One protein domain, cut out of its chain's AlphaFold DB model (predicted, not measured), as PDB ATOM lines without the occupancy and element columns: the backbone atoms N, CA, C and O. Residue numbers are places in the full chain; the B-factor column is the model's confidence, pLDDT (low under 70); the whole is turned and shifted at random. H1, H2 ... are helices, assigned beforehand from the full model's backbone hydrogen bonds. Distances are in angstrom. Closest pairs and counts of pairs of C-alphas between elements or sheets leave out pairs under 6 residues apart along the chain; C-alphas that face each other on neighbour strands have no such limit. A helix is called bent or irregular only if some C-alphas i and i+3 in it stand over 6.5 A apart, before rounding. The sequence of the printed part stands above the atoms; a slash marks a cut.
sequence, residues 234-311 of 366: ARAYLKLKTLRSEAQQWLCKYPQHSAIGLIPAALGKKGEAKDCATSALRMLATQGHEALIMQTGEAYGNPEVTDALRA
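What this domain is: This is residues 234 to 311 of the 366 residues of an uncharacterized protein of Serratia fonticola (UniProt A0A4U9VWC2). Three helical hairpins follow one another in a row along the longest axis: H1 with H2 at one end, H3 with H4a in the middle, and H4b with H5 at the other end. The bent helix H4 joins the middle hairpin to the last one, and its arm H4a has H1 and H2 packed on it. The printed part has 78 residues with five named helices, H1 to H5 in order, and no named strand; the class is all helix. The whole is compact, with a radius of gyration of the C-alphas of 11.9 A and spans of 38 by 26 by 17 A.

Where its parts are: Find C-alpha 234 at (-30.937, 30.240, 22.363); there H1 begins and runs to residue 239. Next look at H2, residues 241 to 253, 19.4 A long and irregular, with C-alphas 242 and 245 7.5 A apart. H3, residues 255 to 267, is 17.5 A long and only just irregular, with C-alphas 261 and 264 7.0 A apart. At C-alpha 272, (-37.975, 23.696, 18.276), H4 begins; by its hydrogen bonds it was assigned as one helix, residues 272 to 298, but it is bent, with C-alphas 287 and 290 8.0 A apart. Its arms are H4a, residues 272 to 287, 22.7 A long, and H4b, residues 290 to 298, 12.4 A long, at a steep tilt of 52 degrees. H5, residues 303 to 311, ends at C-alpha 311, (-25.125, 11.534, 25.455).

How they stand to each other: Start at H4, the hub, which touches four helices. H3 and H4a form a hairpin, opposite ways at a steep tilt of 43 degrees; their closest C-alphas, of Ala 266 and Lys 274, are 4.4 A apart. H1 touches H4a about perpendicular, at 74 degrees, closest at the C-alphas of Arg 235 and Cys 276, 5.3 A. H2 touches H4a with residues 248 to 252 alone, closest at the C-alphas of Cys 252 and Leu 284, 6.5 A. H1 and H2 form a hairpin at a shallow tilt of 22 degrees, with the C-alphas of Tyr 237 and Arg 244 closest, 4.2 A apart. H4b and H5 form another at 24 degrees, a shallow tilt, with the C-alphas of Gly 297 and Thr 306 closest, 5.4 A apart. H5 is apart from H1, H2 and H4a. Each O i to N i+4 pair is within hydrogen-bond range in H1, H4a, H4b and H5; H2 has 7 of 9 and H3 7 of 9.

The domain as a whole: Look for the two C-alphas farthest apart, of Thr 242 and Gly 301, 38.1 A. The printed part has no cut, and its four links are tight. The mean pLDDT of the printed part is 95.7, and no printed residue is under 70.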
ATOM      1  N   ALA A 234     -31.287  31.450  23.112       98.12
ATOM      2  CA  ALA A 234     -30.937  30.240  22.363       98.12
ATOM      3  C   ALA A 234     -31.698  30.147  21.033       98.12
ATOM      4  O   ALA A 234     -31.132  29.759  20.005       98.12
ATOM      5  N   ARG A 235     -32.974  30.554  21.017       97.12
ATOM      6  CA  ARG A 235     -33.731  30.676  19.769       97.12
ATOM      7  C   ARG A 235     -33.149  31.765  18.866       97.12
ATOM      8  O   ARG A 235     -33.004  31.519  17.670       97.12
ATOM      9  N   ALA A 236     -32.794  32.934  19.405       96.50
ATOM     10  CA  ALA A 236     -32.146  33.997  18.635       96.50
ATOM     11  C   ALA A 236     -30.822  33.518  18.013       96.50
ATOM     12  O   ALA A 236     -30.633  33.666  16.806       96.50
ATOM     13  N   TYR A 237     -29.984  32.829  18.789       96.75
ATOM     14  CA  TYR A 237     -28.734  32.215  18.338       96.75
ATOM     15  C   TYR A 237     -28.932  31.265  17.145       96.75
ATOM     16  O   TYR A 237     -28.212  31.344  16.144       96.75
ATOM     17  N   LEU A 238     -29.921  30.366  17.222       94.44
ATOM     18  CA  LEU A 238     -30.117  29.353  16.186       94.44
ATOM     19  C   LEU A 238     -30.895  29.878  14.968       94.44
ATOM     20  O   LEU A 238     -30.610  29.477  13.837       94.44
ATOM     21  N   LYS A 239     -31.894  30.743  15.174       93.44
ATOM     22  CA  LYS A 239     -32.883  31.106  14.145       93.44
ATOM     23  C   LYS A 239     -32.678  32.492  13.542       93.44
ATOM     24  O   LYS A 239     -33.048  32.696  12.387       93.44
ATOM     25  N   LEU A 240     -32.104  33.440  14.279       93.12
ATOM     26  CA  LEU A 240     -32.013  34.838  13.858       93.12
ATOM     27  C   LEU A 240     -30.583  35.164  13.435       93.12
ATOM     28  O   LEU A 240     -29.718  35.434  14.261       93.12
ATOM     29  N   LYS A 241     -30.334  35.168  12.119       91.19
ATOM     30  CA  LYS A 241     -28.990  35.409  11.560       91.19
ATOM     31  C   LYS A 241     -28.353  36.705  12.073       91.19
ATOM     32  O   LYS A 241     -27.155  36.713  12.316       91.19
ATOM     33  N   THR A 242     -29.154  37.756  12.243       93.62
ATOM     34  CA  THR A 242     -28.709  39.085  12.686       93.62
ATOM     35  C   THR A 242     -28.395  39.177  14.172       93.62
ATOM     36  O   THR A 242     -27.705  40.104  14.547       93.62
ATOM     37  N   LEU A 243     -28.906  38.257  15.000       94.75
ATOM     38  CA  LEU A 243     -28.670  38.241  16.452       94.75
ATOM     39  C   LEU A 243     -27.782  37.078  16.888       94.75
ATOM     40  O   LEU A 243     -27.600  36.849  18.082       94.75
ATOM     41  N   ARG A 244     -27.260  36.292  15.940       95.50
ATOM     42  CA  ARG A 244     -26.494  35.089  16.262       95.50
ATOM     43  C   ARG A 244     -25.259  35.418  17.096       95.50
ATOM     44  O   ARG A 244     -24.985  34.697  18.052       95.50
ATOM     45  N   SER A 245     -24.530  36.477  16.739       96.31
ATOM     46  CA  SER A 245     -23.293  36.848  17.433       96.31
ATOM     47  C   SER A 245     -23.582  37.343  18.848       96.31
ATOM     48  O   SER A 245     -22.983  36.868  19.807       96.31
ATOM     49  N   GLU A 246     -24.558  38.230  18.995       97.31
ATOM     50  CA  GLU A 246     -24.955  38.844  20.259       97.31
ATOM     51  C   GLU A 246     -25.554  37.804  21.211       97.31
ATOM     52  O   GLU A 246     -25.228  37.774  22.398       97.31
ATOM     53  N   ALA A 247     -26.372  36.889  20.687       97.94
ATOM     54  CA  ALA A 247     -26.909  35.778  21.459       97.94
ATOM     55  C   ALA A 247     -25.804  34.819  21.925       97.94
ATOM     56  O   ALA A 247     -25.804  34.403  23.083       97.94
ATOM     57  N   GLN A 248     -24.834  34.496  21.062       98.00
ATOM     58  CA  GLN A 248     -23.675  33.687  21.448       98.00
ATOM     59  C   GLN A 248     -22.858  34.369  22.554       98.00
ATOM     60  O   GLN A 248     -22.494  33.711  23.529       98.00
ATOM     61  N   GLN A 249     -22.598  35.673  22.427       97.94
ATOM     62  CA  GLN A 249     -21.876  36.453  23.434       97.94
ATOM     63  C   GLN A 249     -22.596  36.422  24.783       97.94
ATOM     64  O   GLN A 249     -21.955  36.184  25.803       97.94
ATOM     65  N   TRP A 250     -23.921  36.594  24.804       98.31
ATOM     66  CA  TRP A 250     -24.698  36.507  26.042       98.31
ATOM     67  C   TRP A 250     -24.641  35.117  26.671       98.31
ATOM     68  O   TRP A 250     -24.382  35.011  27.867       98.31
ATOM     69  N   LEU A 251     -24.814  34.060  25.870       98.56
ATOM     70  CA  LEU A 251     -24.756  32.681  26.359       98.56
ATOM     71  C   LEU A 251     -23.405  32.407  27.045       98.56
ATOM     72  O   LEU A 251     -23.373  31.842  28.136       98.56
ATOM     73  N   CYS A 252     -22.298  32.858  26.443       98.12
ATOM     74  CA  CYS A 252     -20.954  32.695  27.009       98.12
ATOM     75  C   CYS A 252     -20.682  33.633  28.199       98.12
ATOM     76  O   CYS A 252     -19.899  33.292  29.080       98.12
ATOM     77  N   LYS A 253     -21.321  34.810  28.243       98.00
ATOM     78  CA  LYS A 253     -21.214  35.767  29.357       98.00
ATOM     79  C   LYS A 253     -21.959  35.283  30.606       98.00
ATOM     80  O   LYS A 253     -21.501  35.548  31.714       98.00
ATOM     81  N   TYR A 254     -23.072  34.564  30.438       98.38
ATOM     82  CA  TYR A 254     -23.894  34.020  31.527       98.38
ATOM     83  C   TYR A 254     -24.073  32.499  31.398       98.38
ATOM     84  O   TYR A 254     -25.195  32.014  31.216       98.38
ATOM     85  N   PRO A 255     -22.989  31.705  31.484       98.12
ATOM     86  CA  PRO A 255     -23.048  30.277  31.186       98.12
ATOM     87  C   PRO A 255     -23.903  29.501  32.198       98.12
ATOM     88  O   PRO A 255     -24.599  28.569  31.807       98.12
ATOM     89  N   GLN A 256     -23.921  29.908  33.476       97.94
ATOM     90  CA  GLN A 256     -24.736  29.265  34.515       97.94
ATOM     91  C   GLN A 256     -26.237  29.508  34.315       97.94
ATOM     92  O   GLN A 256     -26.998  28.544  34.247       97.94
ATOM     93  N   HIS A 257     -26.661  30.764  34.127       98.56
ATOM     94  CA  HIS A 257     -28.051  31.091  33.775       98.56
ATOM     95  C   HIS A 257     -28.476  30.404  32.474       98.56
ATOM     96  O   HIS A 257     -29.584  29.879  32.374       98.56
ATOM     97  N   SER A 258     -27.572  30.338  31.492       98.62
ATOM     98  CA  SER A 258     -27.811  29.631  30.233       98.62
ATOM     99  C   SER A 258     -28.041  28.137  30.447       98.62
ATOM    100  O   SER A 258     -29.018  27.595  29.941       98.62
ATOM    101  N   ALA A 259     -27.181  27.459  31.212       98.38
ATOM    102  CA  ALA A 259     -27.331  26.034  31.489       98.38
ATOM    103  C   ALA A 259     -28.652  25.741  32.215       98.38
ATOM    104  O   ALA A 259     -29.435  24.907  31.758       98.38
ATOM    105  N   ILE A 260     -28.942  26.485  33.285       98.25
ATOM    106  CA  ILE A 260     -30.163  26.330  34.086       98.25
ATOM    107  C   ILE A 260     -31.421  26.505  33.229       98.25
ATOM    108  O   ILE A 260     -32.322  25.668  33.283       98.25
ATOM    109  N   GLY A 261     -31.473  27.555  32.406       97.75
ATOM    110  CA  GLY A 261     -32.637  27.845  31.570       97.75
ATOM    111  C   GLY A 261     -32.822  26.902  30.377       97.75
ATOM    112  O   GLY A 261     -33.928  26.794  29.847       97.75
ATOM    113  N   LEU A 262     -31.764  26.215  29.929       98.50
ATOM    114  CA  LEU A 262     -31.792  25.398  28.711       98.50
ATOM    115  C   LEU A 262     -31.880  23.891  28.961       98.50
ATOM    116  O   LEU A 262     -32.463  23.194  28.129       98.50
ATOM    117  N   ILE A 263     -31.342  23.375  30.072       98.00
ATOM    118  CA  ILE A 263     -31.337  21.930  30.369       98.00
ATOM    119  C   ILE A 263     -32.751  21.318  30.319       98.00
ATOM    120  O   ILE A 263     -32.920  20.320  29.610       98.00
ATOM    121  N   PRO A 264     -33.792  21.909  30.946       96.94
ATOM    122  CA  PRO A 264     -35.152  21.374  30.859       96.94
ATOM    123  C   PRO A 264     -35.671  21.226  29.426       96.94
ATOM    124  O   PRO A 264     -36.225  20.192  29.053       96.94
ATOM    125  N   ALA A 265     -35.447  22.234  28.578       96.12
ATOM    126  CA  ALA A 265     -35.878  22.196  27.184       96.12
ATOM    127  C   ALA A 265     -35.062  21.193  26.352       96.12
ATOM    128  O   ALA A 265     -35.623  20.503  25.500       96.12
ATOM    129  N   ALA A 266     -33.755  21.079  26.604       95.88
ATOM    130  CA  ALA A 266     -32.870  20.154  25.899       95.88
ATOM    131  C   ALA A 266     -33.215  18.679  26.178       95.88
ATOM    132  O   ALA A 266     -33.191  17.846  25.267       95.88
ATOM    133  N   LEU A 267     -33.594  18.354  27.415       95.25
ATOM    134  CA  LEU A 267     -33.955  16.991  27.824       95.25
ATOM    135  C   LEU A 267     -35.459  16.694  27.700       95.25
ATOM    136  O   LEU A 267     -35.886  15.547  27.834       95.25
ATOM    137  N   GLY A 268     -36.252  17.708  27.362       92.94
ATOM    138  CA  GLY A 268     -37.689  17.602  27.169       92.94
ATOM    139  C   GLY A 268     -38.118  16.992  25.828       92.94
ATOM    140  O   GLY A 268     -37.391  16.260  25.139       92.94
ATOM    141  N   LYS A 269     -39.368  17.294  25.459       90.00
ATOM    142  CA  LYS A 269     -40.036  16.784  24.251       90.00
ATOM    143  C   LYS A 269     -39.317  17.238  22.976       90.00
ATOM    144  O   LYS A 269     -38.748  18.323  22.910       90.00
ATOM    145  N   LYS A 270     -39.396  16.416  21.924       89.06
ATOM    146  CA  LYS A 270     -38.927  16.792  20.579       89.06
ATOM    147  C   LYS A 270     -39.675  18.043  20.098       89.06
ATOM    148  O   LYS A 270     -40.896  18.103  20.210       89.06
ATOM    149  N   GLY A 271     -38.946  19.011  19.545       89.56
ATOM    150  CA  GLY A 271     -39.503  20.261  19.033       89.56
ATOM    151  C   GLY A 271     -38.457  21.372  18.953       89.56
ATOM    152  O   GLY A 271     -37.309  21.185  19.351       89.56
ATOM    153  N   GLU A 272     -38.873  22.549  18.481       91.62
ATOM    154  CA  GLU A 272     -37.975  23.696  18.276       91.62
ATOM    155  C   GLU A 272     -37.230  24.104  19.552       91.62
ATOM    156  O   GLU A 272     -36.037  24.396  19.491       91.62
ATOM    157  N   ALA A 273     -37.910  24.102  20.702       93.62
ATOM    158  CA  ALA A 273     -37.301  24.466  21.980       93.62
ATOM    159  C   ALA A 273     -36.120  23.546  22.328       93.62
ATOM    160  O   ALA A 273     -35.049  24.032  22.692       93.62
ATOM    161  N   LYS A 274     -36.283  22.231  22.128       94.69
ATOM    162  CA  LYS A 274     -35.220  21.239  22.319       94.69
ATOM    163  C   LYS A 274     -34.063  21.451  21.354       94.69
ATOM    164  O   LYS A 274     -32.913  21.419  21.785       94.69
ATOM    165  N   ASP A 275     -34.350  21.700  20.078       92.19
ATOM    166  CA  ASP A 275     -33.320  21.933  19.060       92.19
ATOM    167  C   ASP A 275     -32.486  23.185  19.377       92.19
ATOM    168  O   ASP A 275     -31.256  23.147  19.312       92.19
ATOM    169  N   CYS A 276     -33.146  24.284  19.763       95.56
ATOM    170  CA  CYS A 276     -32.479  25.531  20.146       95.56
ATOM    171  C   CYS A 276     -31.624  25.342  21.404       95.56
ATOM    172  O   CYS A 276     -30.446  25.699  21.396       95.56
ATOM    173  N   ALA A 277     -32.186  24.732  22.451       97.75
ATOM    174  CA  ALA A 277     -31.482  24.487  23.704       97.75
ATOM    175  C   ALA A 277     -30.276  23.557  23.518       97.75
ATOM    176  O   ALA A 277     -29.172  23.887  23.943       97.75
ATOM    177  N   THR A 278     -30.451  22.449  22.796       95.44
ATOM    178  CA  THR A 278     -29.370  21.501  22.484       95.44
ATOM    179  C   THR A 278     -28.250  22.179  21.697       95.44
ATOM    180  O   THR A 278     -27.072  22.004  22.006       95.44
ATOM    181  N   SER A 279     -28.601  22.984  20.687       94.75
ATOM    182  CA  SER A 279     -27.607  23.697  19.884       94.75
ATOM    183  C   SER A 279     -26.817  24.718  20.704       94.75
ATOM    184  O   SER A 279     -25.613  24.852  20.491       94.75
ATOM    185  N   ALA A 280     -27.475  25.435  21.616       97.94
ATOM    186  CA  ALA A 280     -26.834  26.415  22.485       97.94
ATOM    187  C   ALA A 280     -25.952  25.746  23.556       97.94
ATOM    188  O   ALA A 280     -24.809  26.157  23.728       97.94
ATOM    189  N   LEU A 281     -26.419  24.673  24.207       98.19
ATOM    190  CA  LEU A 281     -25.632  23.922  25.197       98.19
ATOM    191  C   LEU A 281     -24.387  23.278  24.577       98.19
ATOM    192  O   LEU A 281     -23.310  23.333  25.161       98.19
ATOM    193  N   ARG A 282     -24.495  22.726  23.364       96.06
ATOM    194  CA  ARG A 282     -23.324  22.212  22.634       96.06
ATOM    195  C   ARG A 282     -22.332  23.311  22.303       96.06
ATOM    196  O   ARG A 282     -21.139  23.114  22.484       96.06
ATOM    197  N   MET A 283     -22.817  24.459  21.833       96.38
ATOM    198  CA  MET A 283     -21.955  25.613  21.589       96.38
ATOM    199  C   MET A 283     -21.223  26.011  22.878       96.38
ATOM    200  O   MET A 283     -20.002  26.133  22.860       96.38
ATOM    201  N   LEU A 284     -21.923  26.093  24.011       97.81
ATOM    202  CA  LEU A 284     -21.309  26.390  25.306       97.81
ATOM    203  C   LEU A 284     -20.254  25.356  25.712       97.81
ATOM    204  O   LEU A 284     -19.175  25.736  26.164       97.81
ATOM    205  N   ALA A 285     -20.513  24.065  25.493       96.75
ATOM    206  CA  ALA A 285     -19.526  23.018  25.734       96.75
ATOM    207  C   ALA A 285     -18.267  23.210  24.871       96.75
ATOM    208  O   ALA A 285     -17.159  23.170  25.400       96.75
ATOM    209  N   THR A 286     -18.417  23.538  23.579       94.25
ATOM    210  CA  THR A 286     -17.262  23.843  22.707       94.25
ATOM    211  C   THR A 286     -16.485  25.094  23.120       94.25
ATOM    212  O   THR A 286     -15.318  25.222  22.766       94.25
ATOM    213  N   GLN A 287     -17.105  25.998  23.885       95.19
ATOM    214  CA  GLN A 287     -16.463  27.183  24.467       95.19
ATOM    215  C   GLN A 287     -15.838  26.904  25.849       95.19
ATOM    216  O   GLN A 287     -15.409  27.829  26.531       95.19
ATOM    217  N   GLY A 288     -15.774  25.637  26.280       96.44
ATOM    218  CA  GLY A 288     -15.148  25.229  27.541       96.44
ATOM    219  C   GLY A 288     -16.091  25.180  28.746       96.44
ATOM    220  O   GLY A 288     -15.637  24.926  29.860       96.44
ATOM    221  N   HIS A 289     -17.401  25.368  28.557       97.75
ATOM    222  CA  HIS A 289     -18.384  25.328  29.649       97.75
ATOM    223  C   HIS A 289     -18.994  23.936  29.894       97.75
ATOM    224  O   HIS A 289     -20.006  23.824  30.584       97.75
ATOM    225  N   GLU A 290     -18.395  22.865  29.363       97.31
ATOM    226  CA  GLU A 290     -18.909  21.496  29.518       97.31
ATOM    227  C   GLU A 290     -19.051  21.085  30.990       97.31
ATOM    228  O   GLU A 290     -20.117  20.630  31.404       97.31
ATOM    229  N   ALA A 291     -18.007  21.300  31.796       97.69
ATOM    230  CA  ALA A 291     -18.012  20.940  33.214       97.69
ATOM    231  C   ALA A 291     -19.152  21.634  33.982       97.69
ATOM    232  O   ALA A 291     -19.822  21.005  34.795       97.69
ATOM    233  N   LEU A 292     -19.424  22.905  33.668       98.19
ATOM    234  CA  LEU A 292     -20.507  23.680  34.276       98.19
ATOM    235  C   LEU A 292     -21.887  23.148  33.869       98.19
ATOM    236  O   LEU A 292     -22.779  23.053  34.712       98.19
ATOM    237  N   ILE A 293     -22.077  22.776  32.599       98.19
ATOM    238  CA  ILE A 293     -23.331  22.163  32.130       98.19
ATOM    239  C   ILE A 293     -23.587  20.855  32.884       98.19
ATOM    240  O   ILE A 293     -24.699  20.626  33.358       98.19
ATOM    241  N   MET A 294     -22.552  20.026  33.036       98.00
ATOM    242  CA  MET A 294     -22.647  18.747  33.738       98.00
ATOM    243  C   MET A 294     -22.928  18.928  35.230       98.00
ATOM    244  O   MET A 294     -23.864  18.315  35.731       98.00
ATOM    245  N   GLN A 295     -22.230  19.849  35.903       97.50
ATOM    246  CA  GLN A 295     -22.489  20.200  37.303       97.50
ATOM    247  C   GLN A 295     -23.919  20.727  37.512       97.50
ATOM    248  O   GLN A 295     -24.583  20.393  38.492       97.50
ATOM    249  N   THR A 296     -24.428  21.528  36.571       96.88
ATOM    250  CA  THR A 296     -25.820  22.004  36.609       96.88
ATOM    251  C   THR A 296     -26.796  20.831  36.468       96.88
ATOM    252  O   THR A 296     -27.822  20.801  37.139       96.88
ATOM    253  N   GLY A 297     -26.478  19.838  35.634       95.44
ATOM    254  CA  GLY A 297     -27.237  18.591  35.526       95.44
ATOM    255  C   GLY A 297     -27.221  17.748  36.806       95.44
ATOM    256  O   GLY A 297     -28.261  17.239  37.216       95.44
ATOM    257  N   GLU A 298     -26.067  17.640  37.464       96.00
ATOM    258  CA  GLU A 298     -25.892  16.891  38.718       96.00
ATOM    259  C   GLU A 298     -26.764  17.440  39.854       96.00
ATOM    260  O   GLU A 298     -27.301  16.671  40.649       96.00
ATOM    261  N   ALA A 299     -26.981  18.758  39.893       94.88
ATOM    262  CA  ALA A 299     -27.811  19.408  40.907       94.88
ATOM    263  C   ALA A 299     -29.298  18.989  40.873       94.88
ATOM    264  O   ALA A 299     -30.018  19.227  41.841       94.88
ATOM    265  N   TYR A 300     -29.762  18.308  39.817       93.00
ATOM    266  CA  TYR A 300     -31.089  17.678  39.795       93.00
ATOM    267  C   TYR A 300     -31.174  16.390  40.631       93.00
ATOM    268  O   TYR A 300     -32.274  15.883  40.845       93.00
ATOM    269  N   GLY A 301     -30.046  15.820  41.070       93.00
ATOM    270  CA  GLY A 301     -30.013  14.589  41.868       93.00
ATOM    271  C   GLY A 301     -30.500  13.333  41.131       93.00
ATOM    272  O   GLY A 301     -30.759  12.316  41.769       93.00
ATOM    273  N   ASN A 302     -30.637  13.391  39.801       92.75
ATOM    274  CA  ASN A 302     -31.095  12.283  38.964       92.75
ATOM    275  C   ASN A 302     -29.999  11.883  37.950       92.75
ATOM    276  O   ASN A 302     -29.728  12.663  37.033       92.75
ATOM    277  N   PRO A 303     -29.415  10.672  38.055       92.38
ATOM    278  CA  PRO A 303     -28.410  10.173  37.110       92.38
ATOM    279  C   PRO A 303     -28.865  10.170  35.642       92.38
ATOM    280  O   PRO A 303     -28.054  10.389  34.743       92.38
ATOM    281  N   GLU A 304     -30.165  10.005  35.375       92.75
ATOM    282  CA  GLU A 304     -30.700  10.047  34.009       92.75
ATOM    283  C   GLU A 304     -30.491  11.417  33.347       92.75
ATOM    284  O   GLU A 304     -30.299  11.496  32.133       92.75
ATOM    285  N   VAL A 305     -30.492  12.503  34.132       94.25
ATOM    286  CA  VAL A 305     -30.228  13.863  33.635       94.25
ATOM    287  C   VAL A 305     -28.784  13.966  33.163       94.25
ATOM    288  O   VAL A 305     -28.531  14.422  32.047       94.25
ATOM    289  N   THR A 306     -27.832  13.518  33.982       94.56
ATOM    290  CA  THR A 306     -26.404  13.568  33.648       94.56
ATOM    291  C   THR A 306     -26.055  12.647  32.484       94.56
ATOM    292  O   THR A 306     -25.309  13.057  31.594       94.56
ATOM    293  N   ASP A 307     -26.649  11.455  32.421       92.62
ATOM    294  CA  ASP A 307     -26.455  10.519  31.313       92.62
ATOM    295  C   ASP A 307     -27.009  11.088  30.003       92.62
ATOM    296  O   ASP A 307     -26.352  11.033  28.958       92.62
ATOM    297  N   ALA A 308     -28.198  11.696  30.050       93.44
ATOM    298  CA  ALA A 308     -28.805  12.319  28.883       93.44
ATOM    299  C   ALA A 308     -28.019  13.552  28.407       93.44
ATOM    300  O   ALA A 308     -27.859  13.734  27.198       93.44
ATOM    301  N   LEU A 309     -27.485  14.371  29.322       95.31
ATOM    302  CA  LEU A 309     -26.602  15.488  28.972       95.31
ATOM    303  C   LEU A 309     -25.302  14.996  28.342       95.31
ATOM    304  O   LEU A 309     -24.918  15.513  27.295       95.31
ATOM    305  N   ARG A 310     -24.668  13.967  28.914       94.75
ATOM    306  CA  ARG A 310     -23.447  13.378  28.351       94.75
ATOM    307  C   ARG A 310     -23.691  12.860  26.940       94.75
ATOM    308  O   ARG A 310     -23.021  13.278  26.005       94.75
ATOM    309  N   ALA A 311     -24.737  12.055  26.761       90.94
ATOM    310  CA  ALA A 311     -25.125  11.534  25.455       90.94
ATOM    311  C   ALA A 311     -25.460  12.647  24.443       90.94
ATOM    312  O   ALA A 311     -25.190  12.505  23.251       90.94
TER     313      ALA A 311